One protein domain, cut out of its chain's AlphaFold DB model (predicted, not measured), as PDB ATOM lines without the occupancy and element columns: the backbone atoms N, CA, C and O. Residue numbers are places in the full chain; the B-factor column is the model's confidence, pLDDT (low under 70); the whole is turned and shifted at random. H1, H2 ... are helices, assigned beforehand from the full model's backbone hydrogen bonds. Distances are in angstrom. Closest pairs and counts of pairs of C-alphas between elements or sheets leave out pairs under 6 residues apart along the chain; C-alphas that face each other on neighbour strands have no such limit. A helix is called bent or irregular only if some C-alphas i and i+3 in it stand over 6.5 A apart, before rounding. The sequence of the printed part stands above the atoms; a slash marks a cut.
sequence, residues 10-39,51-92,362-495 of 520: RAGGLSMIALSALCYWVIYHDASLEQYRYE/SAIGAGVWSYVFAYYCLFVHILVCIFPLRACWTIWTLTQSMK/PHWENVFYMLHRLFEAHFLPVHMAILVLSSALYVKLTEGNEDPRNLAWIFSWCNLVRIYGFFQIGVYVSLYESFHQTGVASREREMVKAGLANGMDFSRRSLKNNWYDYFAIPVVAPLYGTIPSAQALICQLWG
ATOM      1  N   ARG A  10     -21.334  -3.795  55.233       86.50
ATOM      2  CA  ARG A  10     -20.028  -3.464  55.832       86.50
ATOM      3  C   ARG A  10     -18.853  -3.824  54.929       86.50
ATOM      4  O   ARG A  10     -17.712  -3.800  55.380       86.50
ATOM      5  N   ALA A  11     -19.111  -4.141  53.660       87.00
ATOM      6  CA  ALA A  11     -18.104  -4.663  52.740       87.00
ATOM      7  C   ALA A  11     -16.873  -3.746  52.630       87.00
ATOM      8  O   ALA A  11     -15.748  -4.235  52.664       87.00
ATOM      9  N   GLY A  12     -17.077  -2.424  52.576       85.19
ATOM     10  CA  GLY A  12     -15.986  -1.444  52.541       85.19
ATOM     11  C   GLY A  12     -15.092  -1.484  53.786       85.19
ATOM     12  O   GLY A  12     -13.881  -1.669  53.673       85.19
ATOM     13  N   GLY A  13     -15.686  -1.380  54.980       87.19
ATOM     14  CA  GLY A  13     -14.947  -1.428  56.247       87.19
ATOM     15  C   GLY A  13     -14.268  -2.777  56.496       87.19
ATOM     16  O   GLY A  13     -13.117  -2.824  56.928       87.19
ATOM     17  N   LEU A  14     -14.932  -3.884  56.157       90.88
ATOM     18  CA  LEU A  14     -14.355  -5.226  56.269       90.88
ATOM     19  C   LEU A  14     -13.187  -5.435  55.303       90.88
ATOM     20  O   LEU A  14     -12.185  -6.030  55.689       90.88
ATOM     21  N   SER A  15     -13.280  -4.911  54.079       92.38
ATOM     22  CA  SER A  15     -12.180  -4.944  53.110       92.38
ATOM     23  C   SER A  15     -10.955  -4.180  53.619       92.38
ATOM     24  O   SER A  15      -9.833  -4.676  53.534       92.38
ATOM     25  N   MET A  16     -11.167  -3.006  54.220       91.88
ATOM     26  CA  MET A  16     -10.104  -2.213  54.840       91.88
ATOM     27  C   MET A  16      -9.417  -2.962  55.996       91.88
ATOM     28  O   MET A  16      -8.186  -2.956  56.087       91.88
ATOM     29  N   ILE A  17     -10.192  -3.634  56.857       93.88
ATOM     30  CA  ILE A  17      -9.656  -4.448  57.959       93.88
ATOM     31  C   ILE A  17      -8.871  -5.640  57.407       93.88
ATOM     32  O   ILE A  17      -7.745  -5.874  57.838       93.88
ATOM     33  N   ALA A  18      -9.435  -6.366  56.438       94.44
ATOM     34  CA  ALA A  18      -8.800  -7.536  55.840       94.44
ATOM     35  C   ALA A  18      -7.456  -7.182  55.188       94.44
ATOM     36  O   ALA A  18      -6.463  -7.874  55.402       94.44
ATOM     37  N   LEU A  19      -7.399  -6.067  54.453       95.56
ATOM     38  CA  LEU A  19      -6.156  -5.573  53.867       95.56
ATOM     39  C   LEU A  19      -5.133  -5.164  54.933       95.56
ATOM     40  O   LEU A  19      -3.967  -5.526  54.826       95.56
ATOM     41  N   SER A  20      -5.559  -4.447  55.974       95.12
ATOM     42  CA  SER A  20      -4.661  -4.049  57.067       95.12
ATOM     43  C   SER A  20      -4.094  -5.265  57.805       95.12
ATOM     44  O   SER A  20      -2.906  -5.292  58.118       95.12
ATOM     45  N   ALA A  21      -4.918  -6.295  58.032       95.56
ATOM     46  CA  ALA A  21      -4.490  -7.549  58.643       95.56
ATOM     47  C   ALA A  21      -3.484  -8.302  57.761       95.56
ATOM     48  O   ALA A  21      -2.474  -8.776  58.273       95.56
ATOM     49  N   LEU A  22      -3.715  -8.357  56.442       95.00
ATOM     50  CA  LEU A  22      -2.766  -8.933  55.486       95.00
ATOM     51  C   LEU A  22      -1.418  -8.199  55.524       95.00
ATOM     52  O   LEU A  22      -0.377  -8.842  55.635       95.00
ATOM     53  N   CYS A  23      -1.432  -6.863  55.466       94.75
ATOM     54  CA  CYS A  23      -0.215  -6.054  55.550       94.75
ATOM     55  C   CYS A  23       0.535  -6.304  56.862       94.75
ATOM     56  O   CYS A  23       1.741  -6.532  56.843       94.75
ATOM     57  N   TYR A  24      -0.175  -6.291  57.994       94.56
ATOM     58  CA  TYR A  24       0.413  -6.554  59.306       94.56
ATOM     59  C   TYR A  24       1.044  -7.947  59.373       94.56
ATOM     60  O   TYR A  24       2.193  -8.067  59.787       94.56
ATOM     61  N   TRP A  25       0.325  -8.981  58.922       93.50
ATOM     62  CA  TRP A  25       0.808 -10.362  58.913       93.50
ATOM     63  C   TRP A  25       2.106 -10.505  58.116       93.50
ATOM     64  O   TRP A  25       3.086 -11.050  58.623       93.50
ATOM     65  N   VAL A  26       2.130  -9.981  56.887       91.06
ATOM     66  CA  VAL A  26       3.300 -10.074  56.004       91.06
ATOM     67  C   VAL A  26       4.493  -9.326  56.587       91.06
ATOM     68  O   VAL A  26       5.576  -9.898  56.687       91.06
ATOM     69  N   ILE A  27       4.289  -8.082  57.028       90.38
ATOM     70  CA  ILE A  27       5.360  -7.256  57.595       90.38
ATOM     71  C   ILE A  27       5.909  -7.886  58.876       90.38
ATOM     72  O   ILE A  27       7.120  -7.977  59.030       90.38
ATOM     73  N   TYR A  28       5.041  -8.339  59.783       90.62
ATOM     74  CA  TYR A  28       5.459  -8.932  61.050       90.62
ATOM     75  C   TYR A  28       6.285 -10.204  60.838       90.62
ATOM     76  O   TYR A  28       7.376 -10.329  61.393       90.62
ATOM     77  N   HIS A  29       5.798 -11.134  60.012       86.31
ATOM     78  CA  HIS A  29       6.483 -12.404  59.797       86.31
ATOM     79  C   HIS A  29       7.793 -12.246  59.021       86.31
ATOM     80  O   HIS A  29       8.799 -12.824  59.435       86.31
ATOM     81  N   ASP A  30       7.820 -11.447  57.950       83.88
ATOM     82  CA  ASP A  30       9.053 -11.238  57.183       83.88
ATOM     83  C   ASP A  30      10.084 -10.407  57.982       83.88
ATOM     84  O   ASP A  30      11.264 -10.748  57.967       83.88
ATOM     85  N   ALA A  31       9.663  -9.419  58.787       83.56
ATOM     86  CA  ALA A  31      10.576  -8.691  59.682       83.56
ATOM     87  C   ALA A  31      11.100  -9.561  60.838       83.56
ATOM     88  O   ALA A  31      12.270  -9.469  61.209       83.56
ATOM     89  N   SER A  32      10.262 -10.436  61.409       83.12
ATOM     90  CA  SER A  32      10.701 -11.356  62.468       83.12
ATOM     91  C   SER A  32      11.760 -12.337  61.960       83.12
ATOM     92  O   SER A  32      12.748 -12.588  62.648       83.12
ATOM     93  N   LEU A  33      11.600 -12.842  60.732       78.06
ATOM     94  CA  LEU A  33      12.574 -13.710  60.078       78.06
ATOM     95  C   LEU A  33      13.923 -12.998  59.894       78.06
ATOM     96  O   LEU A  33      14.967 -13.594  60.155       78.06
ATOM     97  N   GLU A  34      13.889 -11.731  59.478       74.81
ATOM     98  CA  GLU A  34      15.072 -10.875  59.349       74.81
ATOM     99  C   GLU A  34      15.826 -10.777  60.683       74.81
ATOM    100  O   GLU A  34      17.033 -11.014  60.747       74.81
ATOM    101  N   GLN A  35      15.097 -10.515  61.772       76.56
ATOM    102  CA  GLN A  35      15.671 -10.416  63.111       76.56
ATOM    103  C   GLN A  35      16.286 -11.749  63.572       76.56
ATOM    104  O   GLN A  35      17.401 -11.764  64.094       76.56
ATOM    105  N   TYR A  36      15.614 -12.879  63.326       73.94
ATOM    106  CA  TYR A  36      16.160 -14.209  63.619       73.94
ATOM    107  C   TYR A  36      17.445 -14.514  62.832       73.94
ATOM    108  O   TYR A  36      18.360 -15.140  63.379       73.94
ATOM    109  N   ARG A  37      17.531 -14.078  61.567       69.50
ATOM    110  CA  ARG A  37      18.738 -14.218  60.735       69.50
ATOM    111  C   ARG A  37      19.871 -13.327  61.255       69.50
ATOM    112  O   ARG A  37      20.997 -13.805  61.364       69.50
ATOM    113  N   TYR A  38      19.573 -12.080  61.622       70.12
ATOM    114  CA  TYR A  38      20.550 -11.133  62.170       70.12
ATOM    115  C   TYR A  38      21.142 -11.606  63.507       70.12
ATOM    116  O   TYR A  38      22.341 -11.478  63.738       70.12
ATOM    117  N   GLU A  39      20.332 -12.226  64.368       77.00
ATOM    118  CA  GLU A  39      20.790 -12.827  65.631       77.00
ATOM    119  C   GLU A  39      21.649 -14.101  65.443       77.00
ATOM    120  O   GLU A  39      22.051 -14.716  66.430       77.00
ATOM    121  N   SER A  51       7.154 -22.277  51.234       52.97
ATOM    122  CA  SER A  51       5.975 -22.028  52.064       52.97
ATOM    123  C   SER A  51       6.244 -21.805  53.563       52.97
ATOM    124  O   SER A  51       5.340 -21.341  54.253       52.97
ATOM    125  N   ALA A  52       7.430 -22.138  54.083       55.12
ATOM    126  CA  ALA A  52       7.756 -22.139  55.518       55.12
ATOM    127  C   ALA A  52       8.698 -21.000  55.960       55.12
ATOM    128  O   ALA A  52       8.974 -20.854  57.150       55.12
ATOM    129  N   ILE A  53       9.196 -20.188  55.025       65.19
ATOM    130  CA  ILE A  53      10.077 -19.051  55.312       65.19
ATOM    131  C   ILE A  53       9.215 -17.787  55.434       65.19
ATOM    132  O   ILE A  53       8.505 -17.451  54.486       65.19
ATOM    133  N   GLY A  54       9.278 -17.074  56.566       72.75
ATOM    134  CA  GLY A  54       8.581 -15.792  56.777       72.75
ATOM    135  C   GLY A  54       7.055 -15.901  56.655       72.75
ATOM    136  O   GLY A  54       6.454 -16.825  57.199       72.75
ATOM    137  N   ALA A  55       6.409 -14.979  55.932       78.44
ATOM    138  CA  ALA A  55       4.959 -15.016  55.694       78.44
ATOM    139  C   ALA A  55       4.516 -15.977  54.559       78.44
ATOM    140  O   ALA A  55       3.322 -16.072  54.255       78.44
ATOM    141  N   GLY A  56       5.452 -16.699  53.931       83.75
ATOM    142  CA  GLY A  56       5.186 -17.695  52.888       83.75
ATOM    143  C   GLY A  56       4.440 -17.131  51.670       83.75
ATOM    144  O   GLY A  56       4.811 -16.101  51.106       83.75
ATOM    145  N   VAL A  57       3.353 -17.802  51.270       87.19
ATOM    146  CA  VAL A  57       2.518 -17.427  50.107       87.19
ATOM    147  C   VAL A  57       1.918 -16.020  50.248       87.19
ATOM    148  O   VAL A  57       1.689 -15.334  49.250       87.19
ATOM    149  N   TRP A  58       1.700 -15.551  51.477       89.19
ATOM    150  CA  TRP A  58       1.061 -14.262  51.735       89.19
ATOM    151  C   TRP A  58       1.901 -13.067  51.285       89.19
ATOM    152  O   TRP A  58       1.324 -12.052  50.897       89.19
ATOM    153  N   SER A  59       3.230 -13.190  51.236       88.12
ATOM    154  CA  SER A  59       4.092 -12.129  50.704       88.12
ATOM    155  C   SER A  59       3.914 -11.948  49.195       88.12
ATOM    156  O   SER A  59       3.896 -10.813  48.719       88.12
ATOM    157  N   TYR A  60       3.679 -13.034  48.444       89.75
ATOM    158  CA  TYR A  60       3.306 -12.942  47.027       89.75
ATOM    159  C   TYR A  60       1.934 -12.288  46.866       89.75
ATOM    160  O   TYR A  60       1.791 -11.360  46.073       89.75
ATOM    161  N   VAL A  61       0.937 -12.721  47.647       92.38
ATOM    162  CA  VAL A  61      -0.411 -12.126  47.613       92.38
ATOM    163  C   VAL A  61      -0.343 -10.623  47.889       92.38
ATOM    164  O   VAL A  61      -0.917  -9.840  47.137       92.38
ATOM    165  N   PHE A  62       0.407 -10.206  48.910       93.62
ATOM    166  CA  PHE A  62       0.627  -8.799  49.235       93.62
ATOM    167  C   PHE A  62       1.309  -8.032  48.094       93.62
ATOM    168  O   PHE A  62       0.808  -6.982  47.688       93.62
ATOM    169  N   ALA A  63       2.407  -8.553  47.541       91.81
ATOM    170  CA  ALA A  63       3.155  -7.874  46.485       91.81
ATOM    171  C   ALA A  63       2.341  -7.736  45.185       91.81
ATOM    172  O   ALA A  63       2.231  -6.638  44.635       91.81
ATOM    173  N   TYR A  64       1.693  -8.809  44.721       94.00
ATOM    174  CA  TYR A  64       0.854  -8.762  43.520       94.00
ATOM    175  C   TYR A  64      -0.398  -7.906  43.713       94.00
ATOM    176  O   TYR A  64      -0.790  -7.182  42.799       94.00
ATOM    177  N   TYR A  65      -1.008  -7.932  44.900       95.12
ATOM    178  CA  TYR A  65      -2.129  -7.049  45.201       95.12
ATOM    179  C   TYR A  65      -1.701  -5.575  45.241       95.12
ATOM    180  O   TYR A  65      -2.415  -4.711  44.731       95.12
ATOM    181  N   CYS A  66      -0.506  -5.288  45.769       94.06
ATOM    182  CA  CYS A  66       0.095  -3.961  45.711       94.06
ATOM    183  C   CYS A  66       0.229  -3.486  44.258       94.06
ATOM    184  O   CYS A  66      -0.274  -2.412  43.919       94.06
ATOM    185  N   LEU A  67       0.810  -4.312  43.382       94.25
ATOM    186  CA  LEU A  67       0.942  -4.007  41.956       94.25
ATOM    187  C   LEU A  67      -0.416  -3.773  41.284       94.25
ATOM    188  O   LEU A  67      -0.595  -2.784  40.574       94.25
ATOM    189  N   PHE A  68      -1.387  -4.649  41.544       94.62
ATOM    190  CA  PHE A  68      -2.735  -4.558  40.992       94.62
ATOM    191  C   PHE A  68      -3.420  -3.232  41.347       94.62
ATOM    192  O   PHE A  68      -3.921  -2.540  40.458       94.62
ATOM    193  N   VAL A  69      -3.394  -2.831  42.622       94.50
ATOM    194  CA  VAL A  69      -3.986  -1.559  43.062       94.50
ATOM    195  C   VAL A  69      -3.283  -0.368  42.405       94.50
ATOM    196  O   VAL A  69      -3.963   0.546  41.940       94.50
ATOM    197  N   HIS A  70      -1.951  -0.386  42.286       93.19
ATOM    198  CA  HIS A  70      -1.209   0.690  41.615       93.19
ATOM    199  C   HIS A  70      -1.563   0.799  40.125       93.19
ATOM    200  O   HIS A  70      -1.742   1.908  39.617       93.19
ATOM    201  N   ILE A  71      -1.727  -0.329  39.428       93.38
ATOM    202  CA  ILE A  71      -2.171  -0.352  38.027       93.38
ATOM    203  C   ILE A  71      -3.580   0.241  37.898       93.38
ATOM    204  O   ILE A  71      -3.800   1.104  37.047       93.38
ATOM    205  N   LEU A  72      -4.526  -0.155  38.755       92.44
ATOM    206  CA  LEU A  72      -5.886   0.396  38.728       92.44
ATOM    207  C   LEU A  72      -5.909   1.909  38.976       92.44
ATOM    208  O   LEU A  72      -6.601   2.643  38.266       92.44
ATOM    209  N   VAL A  73      -5.118   2.385  39.942       89.81
ATOM    210  CA  VAL A  73      -4.970   3.819  40.227       89.81
ATOM    211  C   VAL A  73      -4.377   4.565  39.030       89.81
ATOM    212  O   VAL A  73      -4.786   5.690  38.775       89.81
ATOM    213  N   CYS A  74      -3.484   3.952  38.251       91.56
ATOM    214  CA  CYS A  74      -2.924   4.539  37.028       91.56
ATOM    215  C   CYS A  74      -3.920   4.564  35.852       91.56
ATOM    216  O   CYS A  74      -3.966   5.513  35.071       91.56
ATOM    217  N   ILE A  75      -4.773   3.547  35.725       91.62
ATOM    218  CA  ILE A  75      -5.799   3.493  34.670       91.62
ATOM    219  C   ILE A  75      -6.885   4.559  34.894       91.62
ATOM    220  O   ILE A  75      -7.504   5.043  33.939       91.62
ATOM    221  N   PHE A  76      -7.147   4.947  36.145       88.81
ATOM    222  CA  PHE A  76      -8.208   5.897  36.461       88.81
ATOM    223  C   PHE A  76      -8.007   7.287  35.816       88.81
ATOM    224  O   PHE A  76      -8.889   7.678  35.039       88.81
ATOM    225  N   PRO A  77      -6.886   8.008  36.031       87.94
ATOM    226  CA  PRO A  77      -6.638   9.302  35.406       87.94
ATOM    227  C   PRO A  77      -6.564   9.226  33.883       87.94
ATOM    228  O   PRO A  77      -7.071  10.126  33.226       87.94
ATOM    229  N   LEU A  78      -6.022   8.148  33.299       91.00
ATOM    230  CA  LEU A  78      -5.991   7.975  31.838       91.00
ATOM    231  C   LEU A  78      -7.390   8.032  31.225       91.00
ATOM    232  O   LEU A  78      -7.637   8.782  30.278       91.00
ATOM    233  N   ARG A  79      -8.333   7.281  31.802       91.50
ATOM    234  CA  ARG A  79      -9.729   7.309  31.350       91.50
ATOM    235  C   ARG A  79     -10.371   8.665  31.616       91.50
ATOM    236  O   ARG A  79     -11.124   9.144  30.779       91.50
ATOM    237  N   ALA A  80     -10.073   9.296  32.751       87.81
ATOM    238  CA  ALA A  80     -10.607  10.617  33.071       87.81
ATOM    239  C   ALA A  80     -10.124  11.685  32.068       87.81
ATOM    240  O   ALA A  80     -10.935  12.461  31.565       87.81
ATOM    241  N   CYS A  81      -8.839  11.667  31.704       91.56
ATOM    242  CA  CYS A  81      -8.262  12.507  30.655       91.56
ATOM    243  C   CYS A  81      -8.946  12.271  29.307       91.56
ATOM    244  O   CYS A  81      -9.340  13.232  28.648       91.56
ATOM    245  N   TRP A  82      -9.140  11.006  28.920       93.19
ATOM    246  CA  TRP A  82      -9.833  10.654  27.680       93.19
ATOM    247  C   TRP A  82     -11.271  11.189  27.650       93.19
ATOM    248  O   TRP A  82     -11.690  11.823  26.679       93.19
ATOM    249  N   THR A  83     -12.028  10.995  28.731       90.31
ATOM    250  CA  THR A  83     -13.415  11.464  28.839       90.31
ATOM    251  C   THR A  83     -13.505  12.988  28.806       90.31
ATOM    252  O   THR A  83     -14.317  13.539  28.070       90.31
ATOM    253  N   ILE A  84     -12.660  13.698  29.556       87.00
ATOM    254  CA  ILE A  84     -12.671  15.167  29.539       87.00
ATOM    255  C   ILE A  84     -12.266  15.698  28.171       87.00
ATOM    256  O   ILE A  84     -12.882  16.640  27.673       87.00
ATOM    257  N   TRP A  85     -11.254  15.099  27.546       90.38
ATOM    258  CA  TRP A  85     -10.830  15.488  26.210       90.38
ATOM    259  C   TRP A  85     -11.976  15.348  25.209       90.38
ATOM    260  O   TRP A  85     -12.334  16.314  24.538       90.38
ATOM    261  N   THR A  86     -12.587  14.166  25.147       92.50
ATOM    262  CA  THR A  86     -13.696  13.879  24.227       92.50
ATOM    263  C   THR A  86     -14.894  14.793  24.472       92.50
ATOM    264  O   THR A  86     -15.410  15.368  23.515       92.50
ATOM    265  N   LEU A  87     -15.273  15.020  25.733       86.81
ATOM    266  CA  LEU A  87     -16.361  15.929  26.098       86.81
ATOM    267  C   LEU A  87     -16.049  17.389  25.734       86.81
ATOM    268  O   LEU A  87     -16.900  18.117  25.228       86.81
ATOM    269  N   THR A  88     -14.805  17.825  25.922       88.12
ATOM    270  CA  THR A  88     -14.375  19.166  25.501       88.12
ATOM    271  C   THR A  88     -14.484  19.317  23.986       88.12
ATOM    272  O   THR A  88     -14.936  20.351  23.494       88.12
ATOM    273  N   GLN A  89     -14.077  18.295  23.228       90.44
ATOM    274  CA  GLN A  89     -14.166  18.317  21.769       90.44
ATOM    275  C   GLN A  89     -15.618  18.294  21.283       90.44
ATOM    276  O   GLN A  89     -15.943  19.033  20.355       90.44
ATOM    277  N   SER A  90     -16.504  17.512  21.909       87.19
ATOM    278  CA  SER A  90     -17.926  17.491  21.544       87.19
ATOM    279  C   SER A  90     -18.598  18.837  21.819       87.19
ATOM    280  O   SER A  90     -19.258  19.371  20.929       87.19
ATOM    281  N   MET A  91     -18.336  19.459  22.974       82.62
ATOM    282  CA  MET A  91     -18.840  20.801  23.288       82.62
ATOM    283  C   MET A  91     -18.308  21.863  22.323       82.62
ATOM    284  O   MET A  91     -19.062  22.720  21.865       82.62
ATOM    285  N   LYS A  92     -17.019  21.806  21.960       87.00
ATOM    286  CA  LYS A  92     -16.435  22.726  20.970       87.00
ATOM    287  C   LYS A  92     -17.062  22.552  19.587       87.00
ATOM    288  O   LYS A  92     -17.245  23.546  18.890       87.00
ATOM    289  N   PRO A 362     -30.225 -10.019  32.875       70.69
ATOM    290  CA  PRO A 362     -29.473  -8.842  33.277       70.69
ATOM    291  C   PRO A 362     -28.236  -8.674  32.394       70.69
ATOM    292  O   PRO A 362     -27.501  -9.629  32.140       70.69
ATOM    293  N   HIS A 363     -27.979  -7.439  31.970       79.88
ATOM    294  CA  HIS A 363     -26.748  -7.084  31.272       79.88
ATOM    295  C   HIS A 363     -25.564  -7.158  32.248       79.88
ATOM    296  O   HIS A 363     -25.236  -6.181  32.924       79.88
ATOM    297  N   TRP A 364     -24.935  -8.333  32.341       83.31
ATOM    298  CA  TRP A 364     -23.828  -8.606  33.264       83.31
ATOM    299  C   TRP A 364     -22.623  -7.685  33.060       83.31
ATOM    300  O   TRP A 364     -21.945  -7.353  34.027       83.31
ATOM    301  N   GLU A 365     -22.402  -7.207  31.836       86.00
ATOM    302  CA  GLU A 365     -21.370  -6.212  31.530       86.00
ATOM    303  C   GLU A 365     -21.622  -4.891  32.267       86.00
ATOM    304  O   GLU A 365     -20.741  -4.377  32.953       86.00
ATOM    305  N   ASN A 366     -22.855  -4.378  32.225       83.94
ATOM    306  CA  ASN A 366     -23.229  -3.145  32.921       83.94
ATOM    307  C   ASN A 366     -23.138  -3.304  34.440       83.94
ATOM    308  O   ASN A 366     -22.693  -2.393  35.140       83.94
ATOM    309  N   VAL A 367     -23.518  -4.479  34.950       85.69
ATOM    310  CA  VAL A 367     -23.363  -4.823  36.368       85.69
ATOM    311  C   VAL A 367     -21.884  -4.827  36.760       85.69
ATOM    312  O   VAL A 367     -21.525  -4.234  37.775       85.69
ATOM    313  N   PHE A 368     -21.020  -5.440  35.948       89.00
ATOM    314  CA  PHE A 368     -19.576  -5.441  36.171       89.00
ATOM    315  C   PHE A 368     -19.007  -4.020  36.171       89.00
ATOM    316  O   PHE A 368     -18.305  -3.646  37.111       89.00
ATOM    317  N   TYR A 369     -19.360  -3.192  35.182       88.19
ATOM    318  CA  TYR A 369     -18.913  -1.801  35.133       88.19
ATOM    319  C   TYR A 369     -19.382  -1.002  36.351       88.19
ATOM    320  O   TYR A 369     -18.584  -0.273  36.937       88.19
ATOM    321  N   MET A 370     -20.633  -1.166  36.784       87.00
ATOM    322  CA  MET A 370     -21.150  -0.519  37.990       87.00
ATOM    323  C   MET A 370     -20.369  -0.944  39.242       87.00
ATOM    324  O   MET A 370     -19.928  -0.087  40.007       87.00
ATOM    325  N   LEU A 371     -20.151  -2.248  39.446       87.31
ATOM    326  CA  LEU A 371     -19.400  -2.764  40.597       87.31
ATOM    327  C   LEU A 371     -17.944  -2.298  40.586       87.31
ATOM    328  O   LEU A 371     -17.420  -1.898  41.622       87.31
ATOM    329  N   HIS A 372     -17.307  -2.285  39.416       89.12
ATOM    330  CA  HIS A 372     -15.957  -1.759  39.253       89.12
ATOM    331  C   HIS A 372     -15.882  -0.272  39.625       89.12
ATOM    332  O   HIS A 372     -14.937   0.157  40.283       89.12
ATOM    333  N   ARG A 373     -16.898   0.527  39.271       86.19
ATOM    334  CA  ARG A 373     -16.965   1.947  39.656       86.19
ATOM    335  C   ARG A 373     -17.185   2.149  41.144       86.19
ATOM    336  O   ARG A 373     -16.560   3.032  41.721       86.19
ATOM    337  N   LEU A 374     -18.011   1.315  41.770       85.06
ATOM    338  CA  LEU A 374     -18.173   1.313  43.223       85.06
ATOM    339  C   LEU A 374     -16.862   0.932  43.928       85.06
ATOM    340  O   LEU A 374     -16.502   1.554  44.926       85.06
ATOM    341  N   PHE A 375     -16.114  -0.032  43.382       88.06
ATOM    342  CA  PHE A 375     -14.793  -0.398  43.891       88.06
ATOM    343  C   PHE A 375     -13.798   0.771  43.806       88.06
ATOM    344  O   PHE A 375     -13.178   1.137  44.807       88.06
ATOM    345  N   GLU A 376     -13.689   1.397  42.631       86.81
ATOM    346  CA  GLU A 376     -12.822   2.559  42.400       86.81
ATOM    347  C   GLU A 376     -13.152   3.743  43.310       86.81
ATOM    348  O   GLU A 376     -12.244   4.424  43.777       86.81
ATOM    349  N   ALA A 377     -14.437   4.003  43.555       81.44
ATOM    350  CA  ALA A 377     -14.864   5.151  44.343       81.44
ATOM    351  C   ALA A 377     -14.666   4.939  45.850       81.44
ATOM    352  O   ALA A 377     -14.298   5.879  46.552       81.44
ATOM    353  N   HIS A 378     -14.918   3.728  46.362       81.25
ATOM    354  CA  HIS A 378     -15.055   3.510  47.809       81.25
ATOM    355  C   HIS A 378     -13.914   2.711  48.442       81.25
ATOM    356  O   HIS A 378     -13.618   2.906  49.618       81.25
ATOM    357  N   PHE A 379     -13.256   1.827  47.688       87.62
ATOM    358  CA  PHE A 379     -12.217   0.935  48.215       87.62
ATOM    359  C   PHE A 379     -10.828   1.401  47.798       87.62
ATOM    360  O   PHE A 379      -9.923   1.497  48.628       87.62
ATOM    361  N   LEU A 380     -10.669   1.725  46.512       89.06
ATOM    362  CA  LEU A 380      -9.379   2.041  45.908       89.06
ATOM    363  C   LEU A 380      -8.619   3.182  46.624       89.06
ATOM    364  O   LEU A 380      -7.427   2.993  46.872       89.06
ATOM    365  N   PRO A 381      -9.244   4.310  47.038       88.19
ATOM    366  CA  PRO A 381      -8.519   5.403  47.695       88.19
ATOM    367  C   PRO A 381      -7.929   5.011  49.056       88.19
ATOM    368  O   PRO A 381      -6.828   5.438  49.404       88.19
ATOM    369  N   VAL A 382      -8.652   4.189  49.823       89.81
ATOM    370  CA  VAL A 382      -8.230   3.725  51.152       89.81
ATOM    371  C   VAL A 382      -7.207   2.599  51.021       89.81
ATOM    372  O   VAL A 382      -6.175   2.622  51.690       89.81
ATOM    373  N   HIS A 383      -7.438   1.652  50.107       93.56
ATOM    374  CA  HIS A 383      -6.500   0.567  49.821       93.56
ATOM    375  C   HIS A 383      -5.147   1.095  49.347       93.56
ATOM    376  O   HIS A 383      -4.113   0.644  49.833       93.56
ATOM    377  N   MET A 384      -5.152   2.081  48.447       91.62
ATOM    378  CA  MET A 384      -3.931   2.716  47.961       91.62
ATOM    379  C   MET A 384      -3.130   3.344  49.108       91.62
ATOM    380  O   MET A 384      -1.923   3.140  49.199       91.62
ATOM    381  N   ALA A 385      -3.787   4.055  50.028       91.56
ATOM    382  CA  ALA A 385      -3.108   4.671  51.165       91.56
ATOM    383  C   ALA A 385      -2.510   3.640  52.135       91.56
ATOM    384  O   ALA A 385      -1.349   3.772  52.525       91.56
ATOM    385  N   ILE A 386      -3.267   2.587  52.472       94.00
ATOM    386  CA  ILE A 386      -2.779   1.487  53.318       94.00
ATOM    387  C   ILE A 386      -1.567   0.822  52.667       94.00
ATOM    388  O   ILE A 386      -0.560   0.608  53.338       94.00
ATOM    389  N   LEU A 387      -1.635   0.522  51.369       94.12
ATOM    390  CA  LEU A 387      -0.560  -0.155  50.645       94.12
ATOM    391  C   LEU A 387       0.687   0.713  50.496       94.12
ATOM    392  O   LEU A 387       1.785   0.198  50.666       94.12
ATOM    393  N   VAL A 388       0.555   2.018  50.245       91.75
ATOM    394  CA  VAL A 388       1.714   2.925  50.197       91.75
ATOM    395  C   VAL A 388       2.437   2.944  51.541       91.75
ATOM    396  O   VAL A 388       3.644   2.714  51.574       91.75
ATOM    397  N   LEU A 389       1.709   3.143  52.644       92.31
ATOM    398  CA  LEU A 389       2.293   3.141  53.990       92.31
ATOM    399  C   LEU A 389       2.909   1.781  54.339       92.31
ATOM    400  O   LEU A 389       4.035   1.715  54.825       92.31
ATOM    401  N   SER A 390       2.191   0.699  54.037       92.31
ATOM    402  CA  SER A 390       2.618  -0.669  54.342       92.31
ATOM    403  C   SER A 390       3.831  -1.086  53.513       92.31
ATOM    404  O   SER A 390       4.752  -1.684  54.049       92.31
ATOM    405  N   SER A 391       3.882  -0.737  52.225       91.00
ATOM    406  CA  SER A 391       5.030  -1.015  51.350       91.00
ATOM    407  C   SER A 391       6.278  -0.229  51.757       91.00
ATOM    408  O   SER A 391       7.372  -0.779  51.732       91.00
ATOM    409  N   ALA A 392       6.123   1.028  52.187       90.44
ATOM    410  CA  ALA A 392       7.236   1.836  52.678       90.44
ATOM    411  C   ALA A 392       7.789   1.270  53.992       90.44
ATOM    412  O   ALA A 392       9.003   1.196  54.174       90.44
ATOM    413  N   LEU A 393       6.898   0.830  54.886       90.94
ATOM    414  CA  LEU A 393       7.281   0.158  56.123       90.94
ATOM    415  C   LEU A 393       7.947  -1.198  55.853       90.94
ATOM    416  O   LEU A 393       8.964  -1.492  56.469       90.94
ATOM    417  N   TYR A 394       7.406  -1.988  54.921       88.56
ATOM    418  CA  TYR A 394       7.969  -3.274  54.507       88.56
ATOM    419  C   TYR A 394       9.408  -3.105  54.011       88.56
ATOM    420  O   TYR A 394      10.308  -3.688  54.600       88.56
ATOM    421  N   VAL A 395       9.638  -2.230  53.022       85.56
ATOM    422  CA  VAL A 395      10.980  -1.988  52.462       85.56
ATOM    423  C   VAL A 395      11.965  -1.549  53.545       85.56
ATOM    424  O   VAL A 395      13.069  -2.076  53.602       85.56
ATOM    425  N   LYS A 396      11.551  -0.650  54.447       87.12
ATOM    426  CA  LYS A 396      12.404  -0.169  55.542       87.12
ATOM    427  C   LYS A 396      12.777  -1.270  56.542       87.12
ATOM    428  O   LYS A 396      13.867  -1.247  57.099       87.12
ATOM    429  N   LEU A 397      11.867  -2.201  56.824       85.00
ATOM    430  CA  LEU A 397      12.107  -3.287  57.779       85.00
ATOM    431  C   LEU A 397      12.882  -4.462  57.166       85.00
ATOM    432  O   LEU A 397      13.493  -5.220  57.911       85.00
ATOM    433  N   THR A 398      12.883  -4.596  55.838       76.44
ATOM    434  CA  THR A 398      13.568  -5.676  55.106       76.44
ATOM    435  C   THR A 398      14.799  -5.192  54.326       76.44
ATOM    436  O   THR A 398      15.264  -5.885  53.425       76.44
ATOM    437  N   GLU A 399      15.322  -3.998  54.626       72.06
ATOM    438  CA  GLU A 399      16.434  -3.342  53.906       72.06
ATOM    439  C   GLU A 399      17.746  -4.162  53.901       72.06
ATOM    440  O   GLU A 399      18.616  -3.912  53.069       72.06
ATOM    441  N   GLY A 400      17.889  -5.147  54.798       63.06
ATOM    442  CA  GLY A 400      19.073  -6.007  54.935       63.06
ATOM    443  C   GLY A 400      19.010  -7.361  54.216       63.06
ATOM    444  O   GLY A 400      19.974  -8.126  54.299       63.06
ATOM    445  N   ASN A 401      17.913  -7.674  53.522       63.09
ATOM    446  CA  ASN A 401      17.680  -9.010  52.975       63.09
ATOM    447  C   ASN A 401      18.246  -9.157  51.555       63.09
ATOM    448  O   ASN A 401      17.965  -8.340  50.678       63.09
ATOM    449  N   GLU A 402      18.959 -10.251  51.280       60.12
ATOM    450  CA  GLU A 402      19.120 -10.744  49.908       60.12
ATOM    451  C   GLU A 402      17.744 -11.213  49.423       60.12
ATOM    452  O   GLU A 402      17.367 -12.325  49.763       60.12
ATOM    453  N   ASP A 403      16.985 -10.359  48.715       69.25
ATOM    454  CA  ASP A 403      15.600 -10.568  48.240       69.25
ATOM    455  C   ASP A 403      15.295 -12.035  47.850       69.25
ATOM    456  O   ASP A 403      15.407 -12.407  46.677       69.25
ATOM    457  N   PRO A 404      14.869 -12.893  48.804       64.81
ATOM    458  CA  PRO A 404      14.886 -14.342  48.596       64.81
ATOM    459  C   PRO A 404      13.789 -14.769  47.628       64.81
ATOM    460  O   PRO A 404      13.841 -15.838  47.029       64.81
ATOM    461  N   ARG A 405      12.759 -13.923  47.512       71.69
ATOM    462  CA  ARG A 405      11.544 -14.168  46.740       71.69
ATOM    463  C   ARG A 405      11.502 -13.364  45.439       71.69
ATOM    464  O   ARG A 405      10.512 -13.477  44.718       71.69
ATOM    465  N   ASN A 406      12.545 -12.584  45.135       79.50
ATOM    466  CA  ASN A 406      12.643 -11.721  43.957       79.50
ATOM    467  C   ASN A 406      11.402 -10.815  43.781       79.50
ATOM    468  O   ASN A 406      10.749 -10.819  42.734       79.50
ATOM    469  N   LEU A 407      11.024 -10.086  44.839       83.50
ATOM    470  CA  LEU A 407       9.855  -9.193  44.873       83.50
ATOM    471  C   LEU A 407      10.225  -7.702  44.804       83.50
ATOM    472  O   LEU A 407       9.342  -6.866  44.597       83.50
ATOM    473  N   ALA A 408      11.503  -7.336  44.932       83.56
ATOM    474  CA  ALA A 408      11.963  -5.943  44.940       83.56
ATOM    475  C   ALA A 408      11.601  -5.181  43.653       83.56
ATOM    476  O   ALA A 408      11.290  -3.982  43.684       83.56
ATOM    477  N   TRP A 409      11.577  -5.879  42.511       87.81
ATOM    478  CA  TRP A 409      11.159  -5.288  41.241       87.81
ATOM    479  C   TRP A 409       9.705  -4.799  41.292       87.81
ATOM    480  O   TRP A 409       9.414  -3.742  40.736       87.81
ATOM    481  N   ILE A 410       8.808  -5.490  42.005       90.94
ATOM    482  CA  ILE A 410       7.393  -5.103  42.111       90.94
ATOM    483  C   ILE A 410       7.271  -3.742  42.791       90.94
ATOM    484  O   ILE A 410       6.599  -2.850  42.275       90.94
ATOM    485  N   PHE A 411       7.960  -3.544  43.916       89.06
ATOM    486  CA  PHE A 411       7.934  -2.269  44.636       89.06
ATOM    487  C   PHE A 411       8.566  -1.133  43.822       89.06
ATOM    488  O   PHE A 411       8.081   0.001  43.851       89.06
ATOM    489  N   SER A 412       9.591  -1.445  43.026       89.62
ATOM    490  CA  SER A 412      10.207  -0.496  42.091       89.62
ATOM    491  C   SER A 412       9.232  -0.079  40.982       89.62
ATOM    492  O   SER A 412       9.081   1.110  40.696       89.62
ATOM    493  N   TRP A 413       8.492  -1.036  40.415       92.31
ATOM    494  CA  TRP A 413       7.428  -0.773  39.446       92.31
ATOM    495  C   TRP A 413       6.268   0.023  40.048       92.31
ATOM    496  O   TRP A 413       5.807   0.978  39.428       92.31
ATOM    497  N   CYS A 414       5.831  -0.295  41.270       92.69
ATOM    498  CA  CYS A 414       4.811   0.481  41.977       92.69
ATOM    499  C   CYS A 414       5.232   1.950  42.148       92.69
ATOM    500  O   CYS A 414       4.428   2.853  41.901       92.69
ATOM    501  N   ASN A 415       6.496   2.208  42.504       90.12
ATOM    502  CA  ASN A 415       7.036   3.567  42.598       90.12
ATOM    503  C   ASN A 415       7.003   4.296  41.245       90.12
ATOM    504  O   ASN A 415       6.563   5.447  41.189       90.12
ATOM    505  N   LEU A 416       7.407   3.630  40.159       92.94
ATOM    506  CA  LEU A 416       7.368   4.194  38.806       92.94
ATOM    507  C   LEU A 416       5.936   4.528  38.376       92.94
ATOM    508  O   LEU A 416       5.661   5.647  37.940       92.94
ATOM    509  N   VAL A 417       5.005   3.587  38.554       92.75
ATOM    510  CA  VAL A 417       3.584   3.770  38.226       92.75
ATOM    511  C   VAL A 417       2.980   4.919  39.038       92.75
ATOM    512  O   VAL A 417       2.210   5.710  38.496       92.75
ATOM    513  N   ARG A 418       3.365   5.075  40.310       88.94
ATOM    514  CA  ARG A 418       2.914   6.187  41.162       88.94
ATOM    515  C   ARG A 418       3.408   7.544  40.659       88.94
ATOM    516  O   ARG A 418       2.624   8.489  40.608       88.94
ATOM    517  N   ILE A 419       4.680   7.643  40.266       89.69
ATOM    518  CA  ILE A 419       5.249   8.867  39.679       89.69
ATOM    519  C   ILE A 419       4.527   9.203  38.369       89.69
ATOM    520  O   ILE A 419       4.112  10.340  38.161       89.69
ATOM    521  N   TYR A 420       4.309   8.208  37.511       91.81
ATOM    522  CA  TYR A 420       3.570   8.391  36.267       91.81
ATOM    523  C   TYR A 420       2.122   8.852  36.510       91.81
ATOM    524  O   TYR A 420       1.664   9.800  35.872       91.81
ATOM    525  N   GLY A 421       1.429   8.266  37.490       88.38
ATOM    526  CA  GLY A 421       0.090   8.694  37.907       88.38
ATOM    527  C   GLY A 421       0.039  10.154  38.373       88.38
ATOM    528  O   GLY A 421      -0.914  10.865  38.062       88.38
ATOM    529  N   PHE A 422       1.084  10.646  39.044       85.06
ATOM    530  CA  PHE A 422       1.183  12.058  39.424       85.06
ATOM    531  C   PHE A 422       1.226  12.987  38.200       85.06
ATOM    532  O   PHE A 422       0.468  13.956  38.128       85.06
ATOM    533  N   PHE A 423       2.044  12.655  37.196       88.69
ATOM    534  CA  PHE A 423       2.092  13.412  35.942       88.69
ATOM    535  C   PHE A 423       0.750  13.396  35.201       88.69
ATOM    536  O   PHE A 423       0.317  14.430  34.690       88.69
ATOM    537  N   GLN A 424       0.054  12.255  35.185       89.50
ATOM    538  CA  GLN A 424      -1.272  12.159  34.574       89.50
ATOM    539  C   GLN A 424      -2.296  13.082  35.239       89.50
ATOM    540  O   GLN A 424      -3.124  13.658  34.538       89.50
ATOM    541  N   ILE A 425      -2.250  13.247  36.565       85.00
ATOM    542  CA  ILE A 425      -3.149  14.178  37.257       85.00
ATOM    543  C   ILE A 425      -2.850  15.624  36.838       85.00
ATOM    544  O   ILE A 425      -3.781  16.392  36.604       85.00
ATOM    545  N   GLY A 426      -1.577  15.987  36.658       83.88
ATOM    546  CA  GLY A 426      -1.204  17.287  36.093       83.88
ATOM    547  C   GLY A 426      -1.847  17.527  34.721       83.88
ATOM    548  O   GLY A 426      -2.513  18.542  34.517       83.88
ATOM    549  N   VAL A 427      -1.739  16.545  33.816       88.81
ATOM    550  CA  VAL A 427      -2.392  16.585  32.494       88.81
ATOM    551  C   VAL A 427      -3.912  16.695  32.626       88.81
ATOM    552  O   VAL A 427      -4.530  17.517  31.948       88.81
ATOM    553  N   TYR A 428      -4.523  15.911  33.517       88.19
ATOM    554  CA  TYR A 428      -5.962  15.936  33.772       88.19
ATOM    555  C   TYR A 428      -6.449  17.337  34.150       88.19
ATOM    556  O   TYR A 428      -7.430  17.813  33.580       88.19
ATOM    557  N   VAL A 429      -5.760  18.019  35.070       83.69
ATOM    558  CA  VAL A 429      -6.160  19.364  35.506       83.69
ATOM    559  C   VAL A 429      -6.019  20.380  34.369       83.69
ATOM    560  O   VAL A 429      -6.921  21.194  34.179       83.69
ATOM    561  N   SER A 430      -4.979  20.275  33.535       84.44
ATOM    562  CA  SER A 430      -4.846  21.124  32.343       84.44
ATOM    563  C   SER A 430      -5.978  20.902  31.329       84.44
ATOM    564  O   SER A 430      -6.529  21.862  30.785       84.44
ATOM    565  N   LEU A 431      -6.373  19.648  31.089       88.19
ATOM    566  CA  LEU A 431      -7.504  19.326  30.211       88.19
ATOM    567  C   LEU A 431      -8.831  19.825  30.784       88.19
ATOM    568  O   LEU A 431      -9.653  20.398  30.063       88.19
ATOM    569  N   TYR A 432      -9.021  19.641  32.088       86.56
ATOM    570  CA  TYR A 432     -10.192  20.105  32.811       86.56
ATOM    571  C   TYR A 432     -10.338  21.627  32.766       86.56
ATOM    572  O   TYR A 432     -11.452  22.138  32.711       86.56
ATOM    573  N   GLU A 433      -9.240  22.373  32.736       84.81
ATOM    574  CA  GLU A 433      -9.303  23.822  32.602       84.81
ATOM    575  C   GLU A 433      -9.871  24.246  31.239       84.81
ATOM    576  O   GLU A 433     -10.756  25.103  31.178       84.81
ATOM    577  N   SER A 434      -9.441  23.594  30.151       85.12
ATOM    578  CA  SER A 434     -10.013  23.832  28.817       85.12
ATOM    579  C   SER A 434     -11.498  23.474  28.771       85.12
ATOM    580  O   SER A 434     -12.303  24.202  28.177       85.12
ATOM    581  N   PHE A 435     -11.863  22.374  29.429       87.69
ATOM    582  CA  PHE A 435     -13.245  21.958  29.592       87.69
ATOM    583  C   PHE A 435     -14.075  23.015  30.337       87.69
ATOM    584  O   PHE A 435     -15.087  23.489  29.820       87.69
ATOM    585  N   HIS A 436     -13.608  23.449  31.511       85.81
ATOM    586  CA  HIS A 436     -14.262  24.448  32.360       85.81
ATOM    587  C   HIS A 436     -14.451  25.777  31.632       85.81
ATOM    588  O   HIS A 436     -15.549  26.327  31.629       85.81
ATOM    589  N   GLN A 437     -13.414  26.276  30.955       85.56
ATOM    590  CA  GLN A 437     -13.505  27.510  30.169       85.56
ATOM    591  C   GLN A 437     -14.539  27.400  29.044       85.56
ATOM    592  O   GLN A 437     -15.324  28.326  28.844       85.56
ATOM    593  N   THR A 438     -14.572  26.265  28.337       84.88
ATOM    594  CA  THR A 438     -15.558  26.017  27.273       84.88
ATOM    595  C   THR A 438     -16.979  25.974  27.845       84.88
ATOM    596  O   THR A 438     -17.882  26.592  27.282       84.88
ATOM    597  N   GLY A 439     -17.176  25.302  28.983       85.06
ATOM    598  CA  GLY A 439     -18.470  25.211  29.658       85.06
ATOM    599  C   GLY A 439     -18.981  26.558  30.163       85.06
ATOM    600  O   GLY A 439     -20.119  26.924  29.873       85.06
ATOM    601  N   VAL A 440     -18.132  27.339  30.838       85.00
ATOM    602  CA  VAL A 440     -18.483  28.692  31.302       85.00
ATOM    603  C   VAL A 440     -18.823  29.599  30.120       85.00
ATOM    604  O   VAL A 440     -19.840  30.279  30.163       85.00
ATOM    605  N   ALA A 441     -18.041  29.558  29.036       84.69
ATOM    606  CA  ALA A 441     -18.306  30.364  27.845       84.69
ATOM    607  C   ALA A 441     -19.582  29.944  27.090       84.69
ATOM    608  O   ALA A 441     -20.240  30.783  26.477       84.69
ATOM    609  N   SER A 442     -19.936  28.655  27.085       79.31
ATOM    610  CA  SER A 442     -21.217  28.188  26.531       79.31
ATOM    611  C   SER A 442     -22.384  28.712  27.361       79.31
ATOM    612  O   SER A 442     -23.295  29.345  26.836       79.31
ATOM    613  N   ARG A 443     -22.291  28.534  28.680       79.25
ATOM    614  CA  ARG A 443     -23.316  28.954  29.627       79.25
ATOM    615  C   ARG A 443     -23.535  30.465  29.619       79.25
ATOM    616  O   ARG A 443     -24.669  30.918  29.638       79.25
ATOM    617  N   GLU A 444     -22.467  31.254  29.598       81.56
ATOM    618  CA  GLU A 444     -22.566  32.713  29.534       81.56
ATOM    619  C   GLU A 444     -23.315  33.157  28.275       81.56
ATOM    620  O   GLU A 444     -24.223  33.976  28.366       81.56
ATOM    621  N   ARG A 445     -23.027  32.547  27.117       79.94
ATOM    622  CA  ARG A 445     -23.753  32.823  25.868       79.94
ATOM    623  C   ARG A 445     -25.240  32.485  25.968       79.94
ATOM    624  O   ARG A 445     -26.067  33.292  25.552       79.94
ATOM    625  N   GLU A 446     -25.585  31.333  26.540       76.81
ATOM    626  CA  GLU A 446     -26.983  30.945  26.776       76.81
ATOM    627  C   GLU A 446     -27.694  31.920  27.719       76.81
ATOM    628  O   GLU A 446     -28.819  32.334  27.450       76.81
ATOM    629  N   MET A 447     -27.023  32.348  28.790       74.50
ATOM    630  CA  MET A 447     -27.596  33.279  29.760       74.50
ATOM    631  C   MET A 447     -27.768  34.686  29.207       74.50
ATOM    632  O   MET A 447     -28.776  35.331  29.494       74.50
ATOM    633  N   VAL A 448     -26.835  35.148  28.372       80.38
ATOM    634  CA  VAL A 448     -26.975  36.414  27.645       80.38
ATOM    635  C   VAL A 448     -28.157  36.331  26.680       80.38
ATOM    636  O   VAL A 448     -28.989  37.233  26.661       80.38
ATOM    637  N   LYS A 449     -28.292  35.223  25.940       74.19
ATOM    638  CA  LYS A 449     -29.409  35.002  25.008       74.19
ATOM    639  C   LYS A 449     -30.766  34.936  25.713       74.19
ATOM    640  O   LYS A 449     -31.748  35.432  25.175       74.19
ATOM    641  N   ALA A 450     -30.815  34.353  26.908       70.94
ATOM    642  CA  ALA A 450     -32.015  34.294  27.739       70.94
ATOM    643  C   ALA A 450     -32.326  35.615  28.472       70.94
ATOM    644  O   ALA A 450     -33.350  35.707  29.140       70.94
ATOM    645  N   GLY A 451     -31.447  36.624  28.398       74.19
ATOM    646  CA  GLY A 451     -31.593  37.876  29.151       74.19
ATOM    647  C   GLY A 451     -31.373  37.732  30.664       74.19
ATOM    648  O   GLY A 451     -31.683  38.651  31.416       74.19
ATOM    649  N   LEU A 452     -30.822  36.602  31.115       74.50
ATOM    650  CA  LEU A 452     -30.609  36.263  32.529       74.50
ATOM    651  C   LEU A 452     -29.166  36.499  33.001       74.50
ATOM    652  O   LEU A 452     -28.861  36.287  34.168       74.50
ATOM    653  N   ALA A 453     -28.257  36.925  32.119       76.12
ATOM    654  CA  ALA A 453     -26.851  37.130  32.481       76.12
ATOM    655  C   ALA A 453     -26.626  38.273  33.490       76.12
ATOM    656  O   ALA A 453     -25.639  38.258  34.225       76.12
ATOM    657  N   ASN A 454     -27.528  39.257  33.542       71.25
ATOM    658  CA  ASN A 454     -27.388  40.414  34.423       71.25
ATOM    659  C   ASN A 454     -27.459  39.988  35.900       71.25
ATOM    660  O   ASN A 454     -28.480  39.488  36.365       71.25
ATOM    661  N   GLY A 455     -26.368  40.205  36.642       68.44
ATOM    662  CA  GLY A 455     -26.246  39.833  38.057       68.44
ATOM    663  C   GLY A 455     -25.726  38.413  38.320       68.44
ATOM    664  O   GLY A 455     -25.716  37.987  39.475       68.44
ATOM    665  N   MET A 456     -25.297  37.674  37.287       71.44
ATOM    666  CA  MET A 456     -24.606  36.388  37.443       71.44
ATOM    667  C   MET A 456     -23.082  36.551  37.364       71.44
ATOM    668  O   MET A 456     -22.568  37.167  36.435       71.44
ATOM    669  N   ASP A 457     -22.357  35.916  38.290       74.12
ATOM    670  CA  ASP A 457     -20.891  35.872  38.272       74.12
ATOM    671  C   ASP A 457     -20.371  34.625  37.542       74.12
ATOM    672  O   ASP A 457     -20.634  33.482  37.934       74.12
ATOM    673  N   PHE A 458     -19.570  34.839  36.496       78.56
ATOM    674  CA  PHE A 458     -18.934  33.771  35.721       78.56
ATOM    675  C   PHE A 458     -17.471  33.587  36.143       78.56
ATOM    676  O   PHE A 458     -16.573  34.307  35.705       78.56
ATOM    677  N   SER A 459     -17.206  32.586  36.988       79.25
ATOM    678  CA  SER A 459     -15.847  32.282  37.456       79.25
ATOM    679  C   SER A 459     -15.008  31.591  36.374       79.25
ATOM    680  O   SER A 459     -15.234  30.428  36.014       79.25
ATOM    681  N   ARG A 460     -13.995  32.301  35.868       79.81
ATOM    682  CA  ARG A 460     -13.033  31.790  34.883       79.81
ATOM    683  C   ARG A 460     -11.751  31.341  35.584       79.81
ATOM    684  O   ARG A 460     -11.203  32.060  36.412       79.81
ATOM    685  N   ARG A 461     -11.259  30.152  35.229       76.44
ATOM    686  CA  ARG A 461      -9.973  29.616  35.710       76.44
ATOM    687  C   ARG A 461      -8.911  29.804  34.627       76.44
ATOM    688  O   ARG A 461      -9.219  29.597  33.455       76.44
ATOM    689  N   SER A 462      -7.705  30.211  35.024       74.62
ATOM    690  CA  SER A 462      -6.539  30.344  34.143       74.62
ATOM    691  C   SER A 462      -5.295  29.703  34.777       74.62
ATOM    692  O   SER A 462      -5.078  29.829  35.986       74.62
ATOM    693  N   LEU A 463      -4.449  29.077  33.954       68.94
ATOM    694  CA  LEU A 463      -3.208  28.411  34.370       68.94
ATOM    695  C   LEU A 463      -2.290  29.333  35.180       68.94
ATOM    696  O   LEU A 463      -1.683  28.912  36.159       68.94
ATOM    697  N   LYS A 464      -2.205  30.609  34.784       72.44
ATOM    698  CA  LYS A 464      -1.320  31.595  35.419       72.44
ATOM    699  C   LYS A 464      -1.768  31.970  36.832       72.44
ATOM    700  O   LYS A 464      -0.922  32.204  37.686       72.44
ATOM    701  N   ASN A 465      -3.076  32.000  37.087       74.62
ATOM    702  CA  ASN A 465      -3.616  32.445  38.373       74.62
ATOM    703  C   ASN A 465      -3.785  31.288  39.369       74.62
ATOM    704  O   ASN A 465      -3.748  31.514  40.574       74.62
ATOM    705  N   ASN A 466      -3.919  30.053  38.876       74.31
ATOM    706  CA  ASN A 466      -4.220  28.870  39.687       74.31
ATOM    707  C   ASN A 466      -3.058  27.869  39.769       74.31
ATOM    708  O   ASN A 466      -3.273  26.698  40.060       74.31
ATOM    709  N   TRP A 467      -1.817  28.295  39.520       77.69
ATOM    710  CA  TRP A 467      -0.658  27.396  39.560       77.69
ATOM    711  C   TRP A 467      -0.483  26.712  40.932       77.69
ATOM    712  O   TRP A 467      -0.049  25.565  40.991       77.69
ATOM    713  N   TYR A 468      -0.896  27.371  42.025       79.56
ATOM    714  CA  TYR A 468      -0.882  26.803  43.377       79.56
ATOM    715  C   TYR A 468      -1.781  25.562  43.517       79.56
ATOM    716  O   TYR A 468      -1.427  24.644  44.258       79.56
ATOM    717  N   ASP A 469      -2.890  25.486  42.767       75.19
ATOM    718  CA  ASP A 469      -3.782  24.322  42.774       75.19
ATOM    719  C   ASP A 469      -3.020  23.070  42.321       75.19
ATOM    720  O   ASP A 469      -3.158  22.014  42.930       75.19
ATOM    721  N   TYR A 470      -2.156  23.196  41.307       75.62
ATOM    722  CA  TYR A 470      -1.387  22.079  40.747       75.62
ATOM    723  C   TYR A 470      -0.395  21.486  41.755       75.62
ATOM    724  O   TYR A 470      -0.237  20.267  41.825       75.62
ATOM    725  N   PHE A 471       0.236  22.331  42.573       77.62
ATOM    726  CA  PHE A 471       1.159  21.885  43.621       77.62
ATOM    727  C   PHE A 471       0.439  21.364  44.868       77.62
ATOM    728  O   PHE A 471       0.979  20.515  45.574       77.62
ATOM    729  N   ALA A 472      -0.779  21.839  45.138       78.81
ATOM    730  CA  ALA A 472      -1.554  21.431  46.306       78.81
ATOM    731  C   ALA A 472      -2.227  20.054  46.143       78.81
ATOM    732  O   ALA A 472      -2.502  19.393  47.144       78.81
ATOM    733  N   ILE A 473      -2.461  19.583  44.911       74.31
ATOM    734  CA  ILE A 473      -3.115  18.293  44.604       74.31
ATOM    735  C   ILE A 473      -2.618  17.102  45.446       74.31
ATOM    736  O   ILE A 473      -3.468  16.428  46.037       74.31
ATOM    737  N   PRO A 474      -1.305  16.803  45.545       74.12
ATOM    738  CA  PRO A 474      -0.831  15.632  46.286       74.12
ATOM    739  C   PRO A 474      -1.102  15.703  47.795       74.12
ATOM    740  O   PRO A 474      -1.121  14.663  48.447       74.12
ATOM    741  N   VAL A 475      -1.356  16.892  48.348       77.75
ATOM    742  CA  VAL A 475      -1.741  17.082  49.757       77.75
ATOM    743  C   VAL A 475      -3.263  17.093  49.912       77.75
ATOM    744  O   VAL A 475      -3.811  16.462  50.815       77.75
ATOM    745  N   VAL A 476      -3.964  17.771  49.003       76.50
ATOM    746  CA  VAL A 476      -5.425  17.922  49.017       76.50
ATOM    747  C   VAL A 476      -6.126  16.580  48.782       76.50
ATOM    748  O   VAL A 476      -7.130  16.300  49.438       76.50
ATOM    749  N   ALA A 477      -5.605  15.729  47.893       74.50
ATOM    750  CA  ALA A 477      -6.240  14.454  47.556       74.50
ATOM    751  C   ALA A 477      -6.306  13.467  48.746       74.50
ATOM    752  O   ALA A 477      -7.398  12.960  49.020       74.50
ATOM    753  N   PRO A 478      -5.230  13.224  49.523       76.44
ATOM    754  CA  PRO A 478      -5.332  12.441  50.754       76.44
ATOM    755  C   PRO A 478      -6.214  13.104  51.818       76.44
ATOM    756  O   PRO A 478      -7.030  12.423  52.441       76.44
ATOM    757  N   LEU A 479      -6.079  14.425  52.003       76.06
ATOM    758  CA  LEU A 479      -6.759  15.164  53.071       76.06
ATOM    759  C   LEU A 479      -8.283  15.164  52.906       76.06
ATOM    760  O   LEU A 479      -9.008  14.979  53.880       76.06
ATOM    761  N   TYR A 480      -8.768  15.350  51.677       73.44
ATOM    762  CA  TYR A 480     -10.199  15.478  51.390       73.44
ATOM    763  C   TYR A 480     -10.817  14.267  50.676       73.44
ATOM    764  O   TYR A 480     -12.039  14.203  50.541       73.44
ATOM    765  N   GLY A 481     -10.003  13.309  50.230       75.31
ATOM    766  CA  GLY A 481     -10.454  12.056  49.622       75.31
ATOM    767  C   GLY A 481     -10.262  10.872  50.562       75.31
ATOM    768  O   GLY A 481     -11.228  10.331  51.103       75.31
ATOM    769  N   THR A 482      -9.009  10.473  50.785       82.94
ATOM    770  CA  THR A 482      -8.669   9.257  51.539       82.94
ATOM    771  C   THR A 482      -9.112   9.317  52.999       82.94
ATOM    772  O   THR A 482      -9.728   8.361  53.465       82.94
ATOM    773  N   ILE A 483      -8.824  10.404  53.725       82.94
ATOM    774  CA  ILE A 483      -9.129  10.492  55.164       82.94
ATOM    775  C   ILE A 483     -10.644  10.422  55.422       82.94
ATOM    776  O   ILE A 483     -11.062   9.549  56.187       82.94
ATOM    777  N   PRO A 484     -11.496  11.235  54.761       80.19
ATOM    778  CA  PRO A 484     -12.942  11.113  54.924       80.19
ATOM    779  C   PRO A 484     -13.486   9.754  54.485       80.19
ATOM    780  O   PRO A 484     -14.402   9.234  55.118       80.19
ATOM    781  N   SER A 485     -12.913   9.155  53.435       79.31
ATOM    782  CA  SER A 485     -13.294   7.806  52.996       79.31
ATOM    783  C   SER A 485     -12.981   6.761  54.062       79.31
ATOM    784  O   SER A 485     -13.842   5.960  54.404       79.31
ATOM    785  N   ALA A 486     -11.781   6.789  54.646       84.38
ATOM    786  CA  ALA A 486     -11.406   5.879  55.722       84.38
ATOM    787  C   ALA A 486     -12.309   6.071  56.949       84.38
ATOM    788  O   ALA A 486     -12.834   5.097  57.483       84.38
ATOM    789  N   GLN A 487     -12.570   7.322  57.346       83.94
ATOM    790  CA  GLN A 487     -13.500   7.634  58.430       83.94
ATOM    791  C   GLN A 487     -14.899   7.066  58.153       83.94
ATOM    792  O   GLN A 487     -15.479   6.426  59.026       83.94
ATOM    793  N   ALA A 488     -15.425   7.246  56.939       78.56
ATOM    794  CA  ALA A 488     -16.713   6.695  56.533       78.56
ATOM    795  C   ALA A 488     -16.761   5.167  56.671       78.56
ATOM    796  O   ALA A 488     -17.696   4.633  57.269       78.56
ATOM    797  N   LEU A 489     -15.741   4.471  56.159       82.62
ATOM    798  CA  LEU A 489     -15.649   3.013  56.228       82.62
ATOM    799  C   LEU A 489     -15.568   2.502  57.673       82.62
ATOM    800  O   LEU A 489     -16.171   1.477  57.988       82.62
ATOM    801  N   ILE A 490     -14.862   3.221  58.553       83.88
ATOM    802  CA  ILE A 490     -14.779   2.911  59.986       83.88
ATOM    803  C   ILE A 490     -16.143   3.111  60.647       83.88
ATOM    804  O   ILE A 490     -16.644   2.200  61.303       83.88
ATOM    805  N   CYS A 491     -16.783   4.267  60.455       79.50
ATOM    806  CA  CYS A 491     -18.085   4.562  61.057       79.50
ATOM    807  C   CYS A 491     -19.154   3.526  60.667       79.50
ATOM    808  O   CYS A 491     -19.954   3.126  61.512       79.50
ATOM    809  N   GLN A 492     -19.121   3.029  59.427       77.56
ATOM    810  CA  GLN A 492     -20.064   2.026  58.918       77.56
ATOM    811  C   GLN A 492     -19.969   0.651  59.587       77.56
ATOM    812  O   GLN A 492     -20.918  -0.136  59.510       77.56
ATOM    813  N   LEU A 493     -18.863   0.346  60.273       81.44
ATOM    814  CA  LEU A 493     -18.759  -0.884  61.060       81.44
ATOM    815  C   LEU A 493     -19.770  -0.877  62.218       81.44
ATOM    816  O   LEU A 493     -20.396  -1.909  62.479       81.44
ATOM    817  N   TRP A 494     -19.998   0.284  62.841       78.75
ATOM    818  CA  TRP A 494     -20.870   0.429  64.013       78.75
ATOM    819  C   TRP A 494     -22.236   1.058  63.711       78.75
ATOM    820  O   TRP A 494     -23.213   0.650  64.329       78.75
ATOM    821  N   GLY A 495     -22.344   1.988  62.755       67.25
ATOM    822  CA  GLY A 495     -23.589   2.714  62.465       67.25
ATOM    823  C   GLY A 495     -23.948   2.749  60.980       67.25
ATOM    824  O   GLY A 495     -23.098   3.014  60.137       67.25
TER     825      GLY A 495
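Overview. This is residues 10 to 39, 51 to 92 and 362 to 495 of the 520 residues of an uncharacterized protein of Fusarium oxysporum f. sp. lycopersici (strain 4287 / CBS 123668 / FGSC 9935 / NRRL 34936) (UniProt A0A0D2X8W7). Two long helices, H2 and H5, run side by side along the long axis; H1 and H4, another side-by-side pair, pack on H2's residues 58 to 73, and H6 runs across their starting ends. Residues 362 to 373 stick out. The printed part has 206 residues with six helices, H1 to H6, and no named strand: all helix, loose, radius of gyration of the C-alphas 22.3 A, spanning 80 by 42 by 32 A.

Along the chain. H1, residues 11 to 38, begins at C-alpha 11 (-18.104, -4.663, 52.740). H2 is residues 57 to 92, 53.1 A; H3 364 to 378; H4 380 to 397; H5 408 to 449, 61.5 A. H6, residues 467 to 494, ends at C-alpha 494 (-20.870, 0.429, 64.013); it is irregular, C-alphas 471 and 474 being 7.1 A apart.

Arrangement. H2, H4 and H5 form an up and down bundle, each running against the one before. H2 touches H5, closest C-alphas Thr 88 and Phe 435, 5.1 A. H3 touches no helix. O i to N i+4 pairs are within hydrogen-bond range throughout H1, H3, H4 and H5, in 30 of 32 in H2 and 16 of 24 in H6.

Size, cuts and confidence. Cuts leave gaps of 22.1 A between C-alphas 39 and 51 and 36.3 A between 92 and 362. The H5 to H6 link is long. Twelve residues are under pLDDT 70, among them 400 to 404.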